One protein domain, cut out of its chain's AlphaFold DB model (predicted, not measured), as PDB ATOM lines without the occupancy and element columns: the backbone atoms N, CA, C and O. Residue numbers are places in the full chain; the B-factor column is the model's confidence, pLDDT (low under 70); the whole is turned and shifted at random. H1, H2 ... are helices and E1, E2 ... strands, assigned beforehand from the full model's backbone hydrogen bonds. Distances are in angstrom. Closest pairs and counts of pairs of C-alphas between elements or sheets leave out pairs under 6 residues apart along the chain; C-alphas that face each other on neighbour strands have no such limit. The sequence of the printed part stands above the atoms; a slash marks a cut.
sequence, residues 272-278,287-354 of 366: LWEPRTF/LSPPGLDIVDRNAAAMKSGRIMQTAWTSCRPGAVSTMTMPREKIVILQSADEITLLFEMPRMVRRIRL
ATOM      1  N   LEU A 272      -2.735  -8.603  28.224       90.12
ATOM      2  CA  LEU A 272      -4.173  -8.755  28.400       90.12
ATOM      3  C   LEU A 272      -4.458  -9.937  29.329       90.12
ATOM      4  O   LEU A 272      -4.013 -11.054  29.068       90.12
ATOM      5  N   TRP A 273      -5.220  -9.696  30.387       89.50
ATOM      6  CA  TRP A 273      -5.590 -10.704  31.374       89.50
ATOM      7  C   TRP A 273      -7.094 -10.893  31.409       89.50
ATOM      8  O   TRP A 273      -7.845  -9.923  31.411       89.50
ATOM      9  N   GLU A 274      -7.531 -12.145  31.506       86.56
ATOM     10  CA  GLU A 274      -8.936 -12.491  31.694       86.56
ATOM     11  C   GLU A 274      -9.130 -13.133  33.078       86.56
ATOM     12  O   GLU A 274      -8.503 -14.159  33.385       86.56
ATOM     13  N   PRO A 275      -9.984 -12.561  33.945       82.50
ATOM     14  CA  PRO A 275     -10.307 -13.169  35.226       82.50
ATOM     15  C   PRO A 275     -11.004 -14.529  35.051       82.50
ATOM     16  O   PRO A 275     -12.101 -14.645  34.497       82.50
ATOM     17  N   ARG A 276     -10.396 -15.593  35.597       82.25
ATOM     18  CA  ARG A 276     -10.975 -16.951  35.559       82.25
ATOM     19  C   ARG A 276     -12.184 -17.139  36.475       82.25
ATOM     20  O   ARG A 276     -12.969 -18.058  36.255       82.25
ATOM     21  N   THR A 277     -12.331 -16.314  37.507       74.56
ATOM     22  CA  THR A 277     -13.369 -16.465  38.533       74.56
ATOM     23  C   THR A 277     -14.176 -15.183  38.682       74.56
ATOM     24  O   THR A 277     -13.607 -14.098  38.796       74.56
ATOM     25  N   PHE A 278     -15.504 -15.318  38.712       72.69
ATOM     26  CA  PHE A 278     -16.424 -14.230  39.040       72.69
ATOM     27  C   PHE A 278     -16.437 -14.024  40.557       72.69
ATOM     28  O   PHE A 278     -17.032 -14.818  41.285       72.69
ATOM     29  N   LEU A 287     -14.394 -11.557  60.420       91.06
ATOM     30  CA  LEU A 287     -14.906 -10.205  60.548       91.06
ATOM     31  C   LEU A 287     -14.873  -9.767  62.014       91.06
ATOM     32  O   LEU A 287     -15.249 -10.509  62.920       91.06
ATOM     33  N   SER A 288     -14.457  -8.523  62.240       95.50
ATOM     34  CA  SER A 288     -14.613  -7.871  63.540       95.50
ATOM     35  C   SER A 288     -16.102  -7.669  63.867       95.50
ATOM     36  O   SER A 288     -16.929  -7.675  62.950       95.50
ATOM     37  N   PRO A 289     -16.477  -7.418  65.136       95.50
ATOM     38  CA  PRO A 289     -17.874  -7.148  65.481       95.50
ATOM     39  C   PRO A 289     -18.517  -6.009  64.658       95.50
ATOM     40  O   PRO A 289     -19.622  -6.213  64.156       95.50
ATOM     41  N   PRO A 290     -17.843  -4.865  64.394       95.25
ATOM     42  CA  PRO A 290     -18.370  -3.856  63.466       95.25
ATOM     43  C   PRO A 290     -18.507  -4.352  62.019       95.25
ATOM     44  O   PRO A 290     -19.422  -3.942  61.306       95.25
ATOM     45  N   GLY A 291     -17.605  -5.228  61.568       91.75
ATOM     46  CA  GLY A 291     -17.680  -5.841  60.241       91.75
ATOM     47  C   GLY A 291     -18.899  -6.751  60.090       91.75
ATOM     48  O   GLY A 291     -19.604  -6.656  59.086       91.75
ATOM     49  N   LEU A 292     -19.182  -7.579  61.101       92.06
ATOM     50  CA  LEU A 292     -20.380  -8.425  61.153       92.06
ATOM     51  C   LEU A 292     -21.659  -7.585  61.125       92.06
ATOM     52  O   LEU A 292     -22.541  -7.838  60.312       92.06
ATOM     53  N   ASP A 293     -21.713  -6.519  61.919       93.69
ATOM     54  CA  ASP A 293     -22.847  -5.591  61.955       93.69
ATOM     55  C   ASP A 293     -23.112  -4.920  60.585       93.69
ATOM     56  O   ASP A 293     -24.260  -4.765  60.166       93.69
ATOM     57  N   ILE A 294     -22.069  -4.582  59.812       89.62
ATOM     58  CA  ILE A 294     -22.233  -4.112  58.422       89.62
ATOM     59  C   ILE A 294     -22.845  -5.201  57.530       89.62
ATOM     60  O   ILE A 294     -23.766  -4.907  56.762       89.62
ATOM     61  N   VAL A 295     -22.345  -6.436  57.612       88.44
ATOM     62  CA  VAL A 295     -22.857  -7.564  56.817       88.44
ATOM     63  C   VAL A 295     -24.323  -7.839  57.145       88.44
ATOM     64  O   VAL A 295     -25.143  -7.916  56.228       88.44
ATOM     65  N   ASP A 296     -24.672  -7.894  58.428       89.94
ATOM     66  CA  ASP A 296     -26.032  -8.161  58.894       89.94
ATOM     67  C   ASP A 296     -27.005  -7.056  58.474       89.94
ATOM     68  O   ASP A 296     -28.087  -7.344  57.948       89.94
ATOM     69  N   ARG A 297     -26.609  -5.781  58.613       89.81
ATOM     70  CA  ARG A 297     -27.411  -4.646  58.127       89.81
ATOM     71  C   ARG A 297     -27.653  -4.710  56.624       89.81
ATOM     72  O   ARG A 297     -28.784  -4.506  56.181       89.81
ATOM     73  N   ASN A 298     -26.615  -4.995  55.841       88.50
ATOM     74  CA  ASN A 298     -26.726  -5.097  54.387       88.50
ATOM     75  C   ASN A 298     -27.635  -6.267  53.981       88.50
ATOM     76  O   ASN A 298     -28.526  -6.098  53.144       88.50
ATOM     77  N   ALA A 299     -27.484  -7.423  54.631       87.94
ATOM     78  CA  ALA A 299     -28.335  -8.587  54.408       87.94
ATOM     79  C   ALA A 299     -29.805  -8.305  54.763       87.94
ATOM     80  O   ALA A 299     -30.705  -8.691  54.013       87.94
ATOM     81  N   ALA A 300     -30.068  -7.605  55.870       90.06
ATOM     82  CA  ALA A 300     -31.417  -7.189  56.256       90.06
ATOM     83  C   ALA A 300     -32.028  -6.204  55.243       90.06
ATOM     84  O   ALA A 300     -33.182  -6.373  54.841       90.06
ATOM     85  N   ALA A 301     -31.251  -5.222  54.771       87.25
ATOM     86  CA  ALA A 301     -31.691  -4.279  53.744       87.25
ATOM     87  C   ALA A 301     -32.078  -5.002  52.442       87.25
ATOM     88  O   ALA A 301     -33.182  -4.792  51.934       87.25
ATOM     89  N   MET A 302     -31.235  -5.920  51.962       86.75
ATOM     90  CA  MET A 302     -31.533  -6.740  50.783       86.75
ATOM     91  C   MET A 302     -32.799  -7.587  50.965       86.75
ATOM     92  O   MET A 302     -33.659  -7.589  50.088       86.75
ATOM     93  N   LYS A 303     -32.955  -8.263  52.114       91.12
ATOM     94  CA  LYS A 303     -34.161  -9.057  52.427       91.12
ATOM     95  C   LYS A 303     -35.436  -8.213  52.434       91.12
ATOM     96  O   LYS A 303     -36.492  -8.714  52.070       91.12
ATOM     97  N   SER A 304     -35.339  -6.938  52.812       93.25
ATOM     98  CA  SER A 304     -36.465  -5.993  52.779       93.25
ATOM     99  C   SER A 304     -36.793  -5.443  51.380       93.25
ATOM    100  O   SER A 304     -37.688  -4.614  51.251       93.25
ATOM    101  N   GLY A 305     -36.066  -5.863  50.336       90.12
ATOM    102  CA  GLY A 305     -36.238  -5.366  48.968       90.12
ATOM    103  C   GLY A 305     -35.605  -3.994  48.710       90.12
ATOM    104  O   GLY A 305     -35.822  -3.407  47.651       90.12
ATOM    105  N   ARG A 306     -34.811  -3.456  49.649       84.94
ATOM    106  CA  ARG A 306     -34.091  -2.195  49.436       84.94
ATOM    107  C   ARG A 306     -32.894  -2.432  48.520       84.94
ATOM    108  O   ARG A 306     -32.019  -3.237  48.830       84.94
ATOM    109  N   ILE A 307     -32.821  -1.668  47.429       78.75
ATOM    110  CA  ILE A 307     -31.637  -1.629  46.565       78.75
ATOM    111  C   ILE A 307     -30.478  -1.040  47.370       78.75
ATOM    112  O   ILE A 307     -30.553   0.090  47.860       78.75
ATOM    113  N   MET A 308     -29.396  -1.804  47.492       77.38
ATOM    114  CA  MET A 308     -28.165  -1.302  48.084       77.38
ATOM    115  C   MET A 308     -27.518  -0.280  47.148       77.38
ATOM    116  O   MET A 308     -27.168  -0.586  46.006       77.38
ATOM    117  N   GLN A 309     -27.344   0.939  47.652       74.00
ATOM    118  CA  GLN A 309     -26.538   1.959  46.993       74.00
ATOM    119  C   GLN A 309     -25.069   1.589  47.193       74.00
ATOM    120  O   GLN A 309     -24.508   1.734  48.274       74.00
ATOM    121  N   THR A 310     -24.471   1.031  46.151       75.94
ATOM    122  CA  THR A 310     -23.045   0.735  46.059       75.94
ATOM    123  C   THR A 310     -22.412   1.741  45.107       75.94
ATOM    124  O   THR A 310     -23.111   2.460  44.387       75.94
ATOM    125  N   ALA A 311     -21.080   1.783  45.056       75.94
ATOM    126  CA  ALA A 311     -20.405   2.567  44.029       75.94
ATOM    127  C   ALA A 311     -20.898   2.171  42.619       75.94
ATOM    128  O   ALA A 311     -21.272   3.031  41.829       75.94
ATOM    129  N   TRP A 312     -21.064   0.866  42.378       71.56
ATOM    130  CA  TRP A 312     -21.557   0.320  41.113       71.56
ATOM    131  C   TRP A 312     -22.961   0.812  40.733       71.56
ATOM    132  O   TRP A 312     -23.187   1.238  39.606       71.56
ATOM    133  N   THR A 313     -23.908   0.803  41.675       76.62
ATOM    134  CA  THR A 313     -25.295   1.247  41.424       76.62
ATOM    135  C   THR A 313     -25.459   2.768  41.412       76.62
ATOM    136  O   THR A 313     -26.566   3.257  41.212       76.62
ATOM    137  N   SER A 314     -24.368   3.519  41.590       76.12
ATOM    138  CA  SER A 314     -24.360   4.984  41.608       76.12
ATOM    139  C   SER A 314     -23.318   5.598  40.664       76.12
ATOM    140  O   SER A 314     -22.904   6.741  40.862       76.12
ATOM    141  N   CYS A 315     -22.893   4.832  39.651       75.44
ATOM    142  CA  CYS A 315     -21.901   5.217  38.643       75.44
ATOM    143  C   CYS A 315     -20.530   5.616  39.222       75.44
ATOM    144  O   CYS A 315     -19.716   6.219  38.542       75.44
ATOM    145  N   ARG A 316     -20.216   5.274  40.470       80.75
ATOM    146  CA  ARG A 316     -18.907   5.564  41.065       80.75
ATOM    147  C   ARG A 316     -17.917   4.427  40.801       80.75
ATOM    148  O   ARG A 316     -18.334   3.267  40.719       80.75
ATOM    149  N   PRO A 317     -16.606   4.727  40.757       75.56
ATOM    150  CA  PRO A 317     -15.553   3.717  40.765       75.56
ATOM    151  C   PRO A 317     -15.780   2.666  41.864       75.56
ATOM    152  O   PRO A 317     -15.871   2.986  43.049       75.56
ATOM    153  N   GLY A 318     -15.911   1.401  41.463       74.31
ATOM    154  CA  GLY A 318     -16.051   0.270  42.378       74.31
ATOM    155  C   GLY A 318     -14.786  -0.010  43.200       74.31
ATOM    156  O   GLY A 318     -13.692   0.457  42.896       74.31
ATOM    157  N   ALA A 319     -14.908  -0.828  44.247       77.25
ATOM    158  CA  ALA A 319     -13.739  -1.334  44.969       77.25
ATOM    159  C   ALA A 319     -12.935  -2.308  44.092       77.25
ATOM    160  O   ALA A 319     -13.514  -2.972  43.234       77.25
ATOM    161  N   VAL A 320     -11.635  -2.487  44.363       75.88
ATOM    162  CA  VAL A 320     -10.751  -3.382  43.581       75.88
ATOM    163  C   VAL A 320     -11.326  -4.794  43.408       75.88
ATOM    164  O   VAL A 320     -11.257  -5.364  42.325       75.88
ATOM    165  N   SER A 321     -11.978  -5.332  44.440       74.44
ATOM    166  CA  SER A 321     -12.645  -6.641  44.389       74.44
ATOM    167  C   SER A 321     -13.798  -6.713  43.383       74.44
ATOM    168  O   SER A 321     -14.043  -7.765  42.800       74.44
ATOM    169  N   THR A 322     -14.506  -5.605  43.154       72.38
ATOM    170  CA  THR A 322     -15.595  -5.536  42.168       72.38
ATOM    171  C   THR A 322     -15.080  -5.466  40.736       72.38
ATOM    172  O   THR A 322     -15.798  -5.817  39.813       72.38
ATOM    173  N   MET A 323     -13.818  -5.088  40.537       71.31
ATOM    174  CA  MET A 323     -13.223  -4.895  39.210       71.31
ATOM    175  C   MET A 323     -12.958  -6.209  38.487       71.31
ATOM    176  O   MET A 323     -12.942  -6.258  37.265       71.31
ATOM    177  N   THR A 324     -12.769  -7.288  39.243       71.94
ATOM    178  CA  THR A 324     -12.616  -8.636  38.693       71.94
ATOM    179  C   THR A 324     -13.956  -9.349  38.523       71.94
ATOM    180  O   THR A 324     -13.983 -10.450  37.979       71.94
ATOM    181  N   MET A 325     -15.069  -8.770  39.001       72.25
ATOM    182  CA  MET A 325     -16.387  -9.403  38.900       72.25
ATOM    183  C   MET A 325     -16.861  -9.521  37.451       72.25
ATOM    184  O   MET A 325     -17.202 -10.631  37.078       72.25
ATOM    185  N   PRO A 326     -16.823  -8.485  36.591       70.12
ATOM    186  CA  PRO A 326     -17.371  -8.576  35.235       70.12
ATOM    187  C   PRO A 326     -16.724  -9.645  34.342       70.12
ATOM    188  O   PRO A 326     -17.245  -9.919  33.271       70.12
ATOM    189  N   ARG A 327     -15.596 -10.243  34.766       75.62
ATOM    190  CA  ARG A 327     -14.734 -11.126  33.958       75.62
ATOM    191  C   ARG A 327     -14.285 -10.491  32.642       75.62
ATOM    192  O   ARG A 327     -13.830 -11.188  31.745       75.62
ATOM    193  N   GLU A 328     -14.361  -9.170  32.576       81.00
ATOM    194  CA  GLU A 328     -13.845  -8.401  31.463       81.00
ATOM    195  C   GLU A 328     -12.323  -8.389  31.486       81.00
ATOM    196  O   GLU A 328     -11.672  -8.632  32.513       81.00
ATOM    197  N   LYS A 329     -11.761  -8.097  30.320       86.00
ATOM    198  CA  LYS A 329     -10.323  -8.046  30.133       86.00
ATOM    199  C   LYS A 329      -9.701  -6.914  30.952       86.00
ATOM    200  O   LYS A 329     -10.254  -5.824  31.113       86.00
ATOM    201  N   ILE A 330      -8.505  -7.189  31.457       90.25
ATOM    202  CA  ILE A 330      -7.651  -6.236  32.159       90.25
ATOM    203  C   ILE A 330      -6.406  -6.039  31.306       90.25
ATOM    204  O   ILE A 330      -5.678  -6.996  31.037       90.25
ATOM    205  N   VAL A 331      -6.135  -4.802  30.904       93.25
ATOM    206  CA  VAL A 331      -4.867  -4.453  30.259       93.25
ATOM    207  C   VAL A 331      -3.886  -4.042  31.347       93.25
ATOM    208  O   VAL A 331      -4.143  -3.105  32.103       93.25
ATOM    209  N   ILE A 332      -2.758  -4.739  31.434       94.62
ATOM    210  CA  ILE A 332      -1.660  -4.390  32.332       94.62
ATOM    211  C   ILE A 332      -0.534  -3.780  31.506       94.62
ATOM    212  O   ILE A 332       0.005  -4.426  30.609       94.62
ATOM    213  N   LEU A 333      -0.165  -2.550  31.850       94.88
ATOM    214  CA  LEU A 333       1.044  -1.885  31.379       94.88
ATOM    215  C   LEU A 333       2.058  -1.880  32.518       94.88
ATOM    216  O   LEU A 333       1.726  -1.528  33.651       94.88
ATOM    217  N   GLN A 334       3.298  -2.238  32.233       93.81
ATOM    218  CA  GLN A 334       4.370  -2.268  33.212       93.81
ATOM    219  C   GLN A 334       5.542  -1.402  32.745       93.81
ATOM    220  O   GLN A 334       5.967  -1.427  31.597       93.81
ATOM    221  N   SER A 335       6.103  -0.653  33.679       88.88
ATOM    222  CA  SER A 335       7.340   0.120  33.544       88.88
ATOM    223  C   SER A 335       8.299  -0.281  34.669       88.88
ATOM    224  O   SER A 335       7.982  -1.173  35.460       88.88
ATOM    225  N   ALA A 336       9.485   0.328  34.736       86.38
ATOM    226  CA  ALA A 336      10.473  -0.009  35.763       86.38
ATOM    227  C   ALA A 336       9.988   0.314  37.190       86.38
ATOM    228  O   ALA A 336      10.336  -0.391  38.137       86.38
ATOM    229  N   ASP A 337       9.174   1.357  37.338       87.75
ATOM    230  CA  ASP A 337       8.747   1.935  38.612       87.75
ATOM    231  C   ASP A 337       7.226   1.871  38.836       87.75
ATOM    232  O   ASP A 337       6.739   2.275  39.891       87.75
ATOM    233  N   GLU A 338       6.447   1.368  37.876       90.62
ATOM    234  CA  GLU A 338       4.988   1.311  37.990       90.62
ATOM    235  C   GLU A 338       4.353   0.159  37.200       90.62
ATOM    236  O   GLU A 338       4.742  -0.122  36.062       90.62
ATOM    237  N   ILE A 339       3.315  -0.444  37.786       93.31
ATOM    238  CA  ILE A 339       2.336  -1.305  37.111       93.31
ATOM    239  C   ILE A 339       0.995  -0.565  37.057       93.31
ATOM    240  O   ILE A 339       0.455  -0.170  38.094       93.31
ATOM    241  N   THR A 340       0.440  -0.424  35.860       93.25
ATOM    242  CA  THR A 340      -0.855   0.209  35.599       93.25
ATOM    243  C   THR A 340      -1.833  -0.836  35.091       93.25
ATOM    244  O   THR A 340      -1.601  -1.459  34.061       93.25
ATOM    245  N   LEU A 341      -2.929  -1.025  35.819       92.75
ATOM    246  CA  LEU A 341      -4.015  -1.923  35.457       92.75
ATOM    247  C   LEU A 341      -5.187  -1.077  34.958       92.75
ATOM    248  O   LEU A 341      -5.680  -0.208  35.683       92.75
ATOM    249  N   LEU A 342      -5.619  -1.346  33.733       92.06
ATOM    250  CA  LEU A 342      -6.745  -0.711  33.063       92.06
ATOM    251  C   LEU A 342      -7.874  -1.735  32.954       92.06
ATOM    252  O   LEU A 342      -7.693  -2.809  32.382       92.06
ATOM    253  N   PHE A 343      -9.023  -1.413  33.533       87.88
ATOM    254  CA  PHE A 343     -10.161  -2.322  33.629       87.88
ATOM    255  C   PHE A 343     -11.270  -1.822  32.722       87.88
ATOM    256  O   PHE A 343     -11.805  -0.742  32.971       87.88
ATOM    257  N   GLU A 344     -11.610  -2.588  31.685       79.38
ATOM    258  CA  GLU A 344     -12.578  -2.167  30.663       79.38
ATOM    259  C   GLU A 344     -13.965  -1.900  31.257       79.38
ATOM    260  O   GLU A 344     -14.588  -0.888  30.944       79.38
ATOM    261  N   MET A 345     -14.401  -2.719  32.220       75.44
ATOM    262  CA  MET A 345     -15.549  -2.425  33.076       75.44
ATOM    263  C   MET A 345     -15.188  -2.628  34.550       75.44
ATOM    264  O   MET A 345     -14.645  -3.675  34.903       75.44
ATOM    265  N   PRO A 346     -15.475  -1.655  35.435       69.69
ATOM    266  CA  PRO A 346     -16.265  -0.434  35.228       69.69
ATOM    267  C   PRO A 346     -15.431   0.800  34.815       69.69
ATOM    268  O   PRO A 346     -15.639   1.872  35.372       69.69
ATOM    269  N   ARG A 347     -14.488   0.679  33.865       79.00
ATOM    270  CA  ARG A 347     -13.605   1.775  33.405       79.00
ATOM    271  C   ARG A 347     -12.827   2.423  34.544       79.00
ATOM    272  O   ARG A 347     -13.121   3.519  35.008       79.00
ATOM    273  N   MET A 348     -11.814   1.708  35.016       82.56
ATOM    274  CA  MET A 348     -10.976   2.166  36.118       82.56
ATOM    275  C   MET A 348      -9.495   1.959  35.842       82.56
ATOM    276  O   MET A 348      -9.097   1.051  35.116       82.56
ATOM    277  N   VAL A 349      -8.686   2.789  36.499       88.44
ATOM    278  CA  VAL A 349      -7.227   2.765  36.415       88.44
ATOM    279  C   VAL A 349      -6.656   2.568  37.811       88.44
ATOM    280  O   VAL A 349      -6.866   3.397  38.701       88.44
ATOM    281  N   ARG A 350      -5.910   1.479  38.011       88.62
ATOM    282  CA  ARG A 350      -5.149   1.227  39.240       88.62
ATOM    283  C   ARG A 350      -3.664   1.337  38.943       88.62
ATOM    284  O   ARG A 350      -3.168   0.701  38.024       88.62
ATOM    285  N   ARG A 351      -2.954   2.103  39.767       88.56
ATOM    286  CA  ARG A 351      -1.504   2.289  39.670       88.56
ATOM    287  C   ARG A 351      -0.831   1.677  40.891       88.56
ATOM    288  O   ARG A 351      -1.275   1.901  42.019       88.56
ATOM    289  N   ILE A 352       0.216   0.897  40.668       90.44
ATOM    290  CA  ILE A 352       1.041   0.267  41.700       90.44
ATOM    291  C   ILE A 352       2.464   0.773  41.494       90.44
ATOM    292  O   ILE A 352       3.129   0.369  40.544       90.44
ATOM    293  N   ARG A 353       2.922   1.664  42.377       89.12
ATOM    294  CA  ARG A 353       4.295   2.183  42.361       89.12
ATOM    295  C   ARG A 353       5.247   1.136  42.938       89.12
ATOM    296  O   ARG A 353       4.987   0.580  44.004       89.12
ATOM    297  N   LEU A 354       6.332   0.868  42.229       86.62
ATOM    298  CA  LEU A 354       7.377  -0.073  42.606       86.62
ATOM    299  C   LEU A 354       8.529   0.672  43.289       86.62
ATOM    300  O   LEU A 354       8.800   1.830  42.992       86.62
TER     301      LEU A 354
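What this domain is: This is residues 272 to 278 and 287 to 354 of the 366 residues of an uncharacterized protein of bacterium (UniProt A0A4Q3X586). A small antiparallel sheet of three strands, E1 to E3, makes one end of an elongated model, and a lone helix, H1, makes the other. Between them runs a long loop, residues 304 to 319, leading to the very short helix H2 in the middle, which only grazes the sheet. The printed part has 75 residues, with two named helices and three named strands in the order H1 H2 E1 E2 E3; the class is mixed, and under half of the residues are in named elements. The sheet has the order E1 - E2 - E3, all antiparallel. The whole is loose, with a radius of gyration of the C-alphas of 16.0 A, and spans 48 by 25 by 23 A.

How they stand to each other: At the start of the printed part, residues 272 to 273 form a short antiparallel pairing with residues 330 to 331 of E1, a strand of residues 330 to 334. After the cut comes H1, residues 289 to 303, which is not on the sheet and is apart from E1. H1 is also apart from H2, residues 320 to 323. H2 is on the sheet but only grazes it, with residues 320 to 323. Its closest C-alphas to E2, residues 338 to 343, are those of Met 323 and Phe 343, 6.9 A apart. E1 and E2 are a hairpin, antiparallel at 165 degrees between their directions, with N 331 and O 342 within hydrogen-bond range at 2.9 A. E2 and E3, residues 348 to 353, are a second hairpin at 166 degrees, with N 341 and O 350 within range at 2.8 A. The three strands form a meander, each the antiparallel neighbour of the one before; E1 and E3 are the edge strands. In H1 every O i to N i+4 pair is within hydrogen-bond range, while H2 is too short for such a pair.

Where its parts are: H1 begins at C-alpha 289 (-17.874, -7.148, 65.481) and is 21.0 A long from first to last C-alpha. H2 begins at C-alpha 320 (-10.751, -3.382, 43.581) and measures 5.2 A. E1 is 12.7 A long, E2 16.2 A and E3 16.5 A, E3 ending at C-alpha 353 (4.295, 2.183, 42.361).

The domain as a whole: The two C-alphas farthest apart are those of Ser 304 and Ala 336, at 50.3 A. Residues 279 to 286 are not printed, and C-alphas 278 and 287 are 21.9 A apart across the cut. The link from H1 to H2 is long, with 16 residues. Residues 288 to 294, of which 289 to 294 belong to H1, stand free, and so do residues 300 to 305, of which 300 to 303 belong to H1. The mean pLDDT of the printed part is 84.4, and one residue, Pro 346, is under 70.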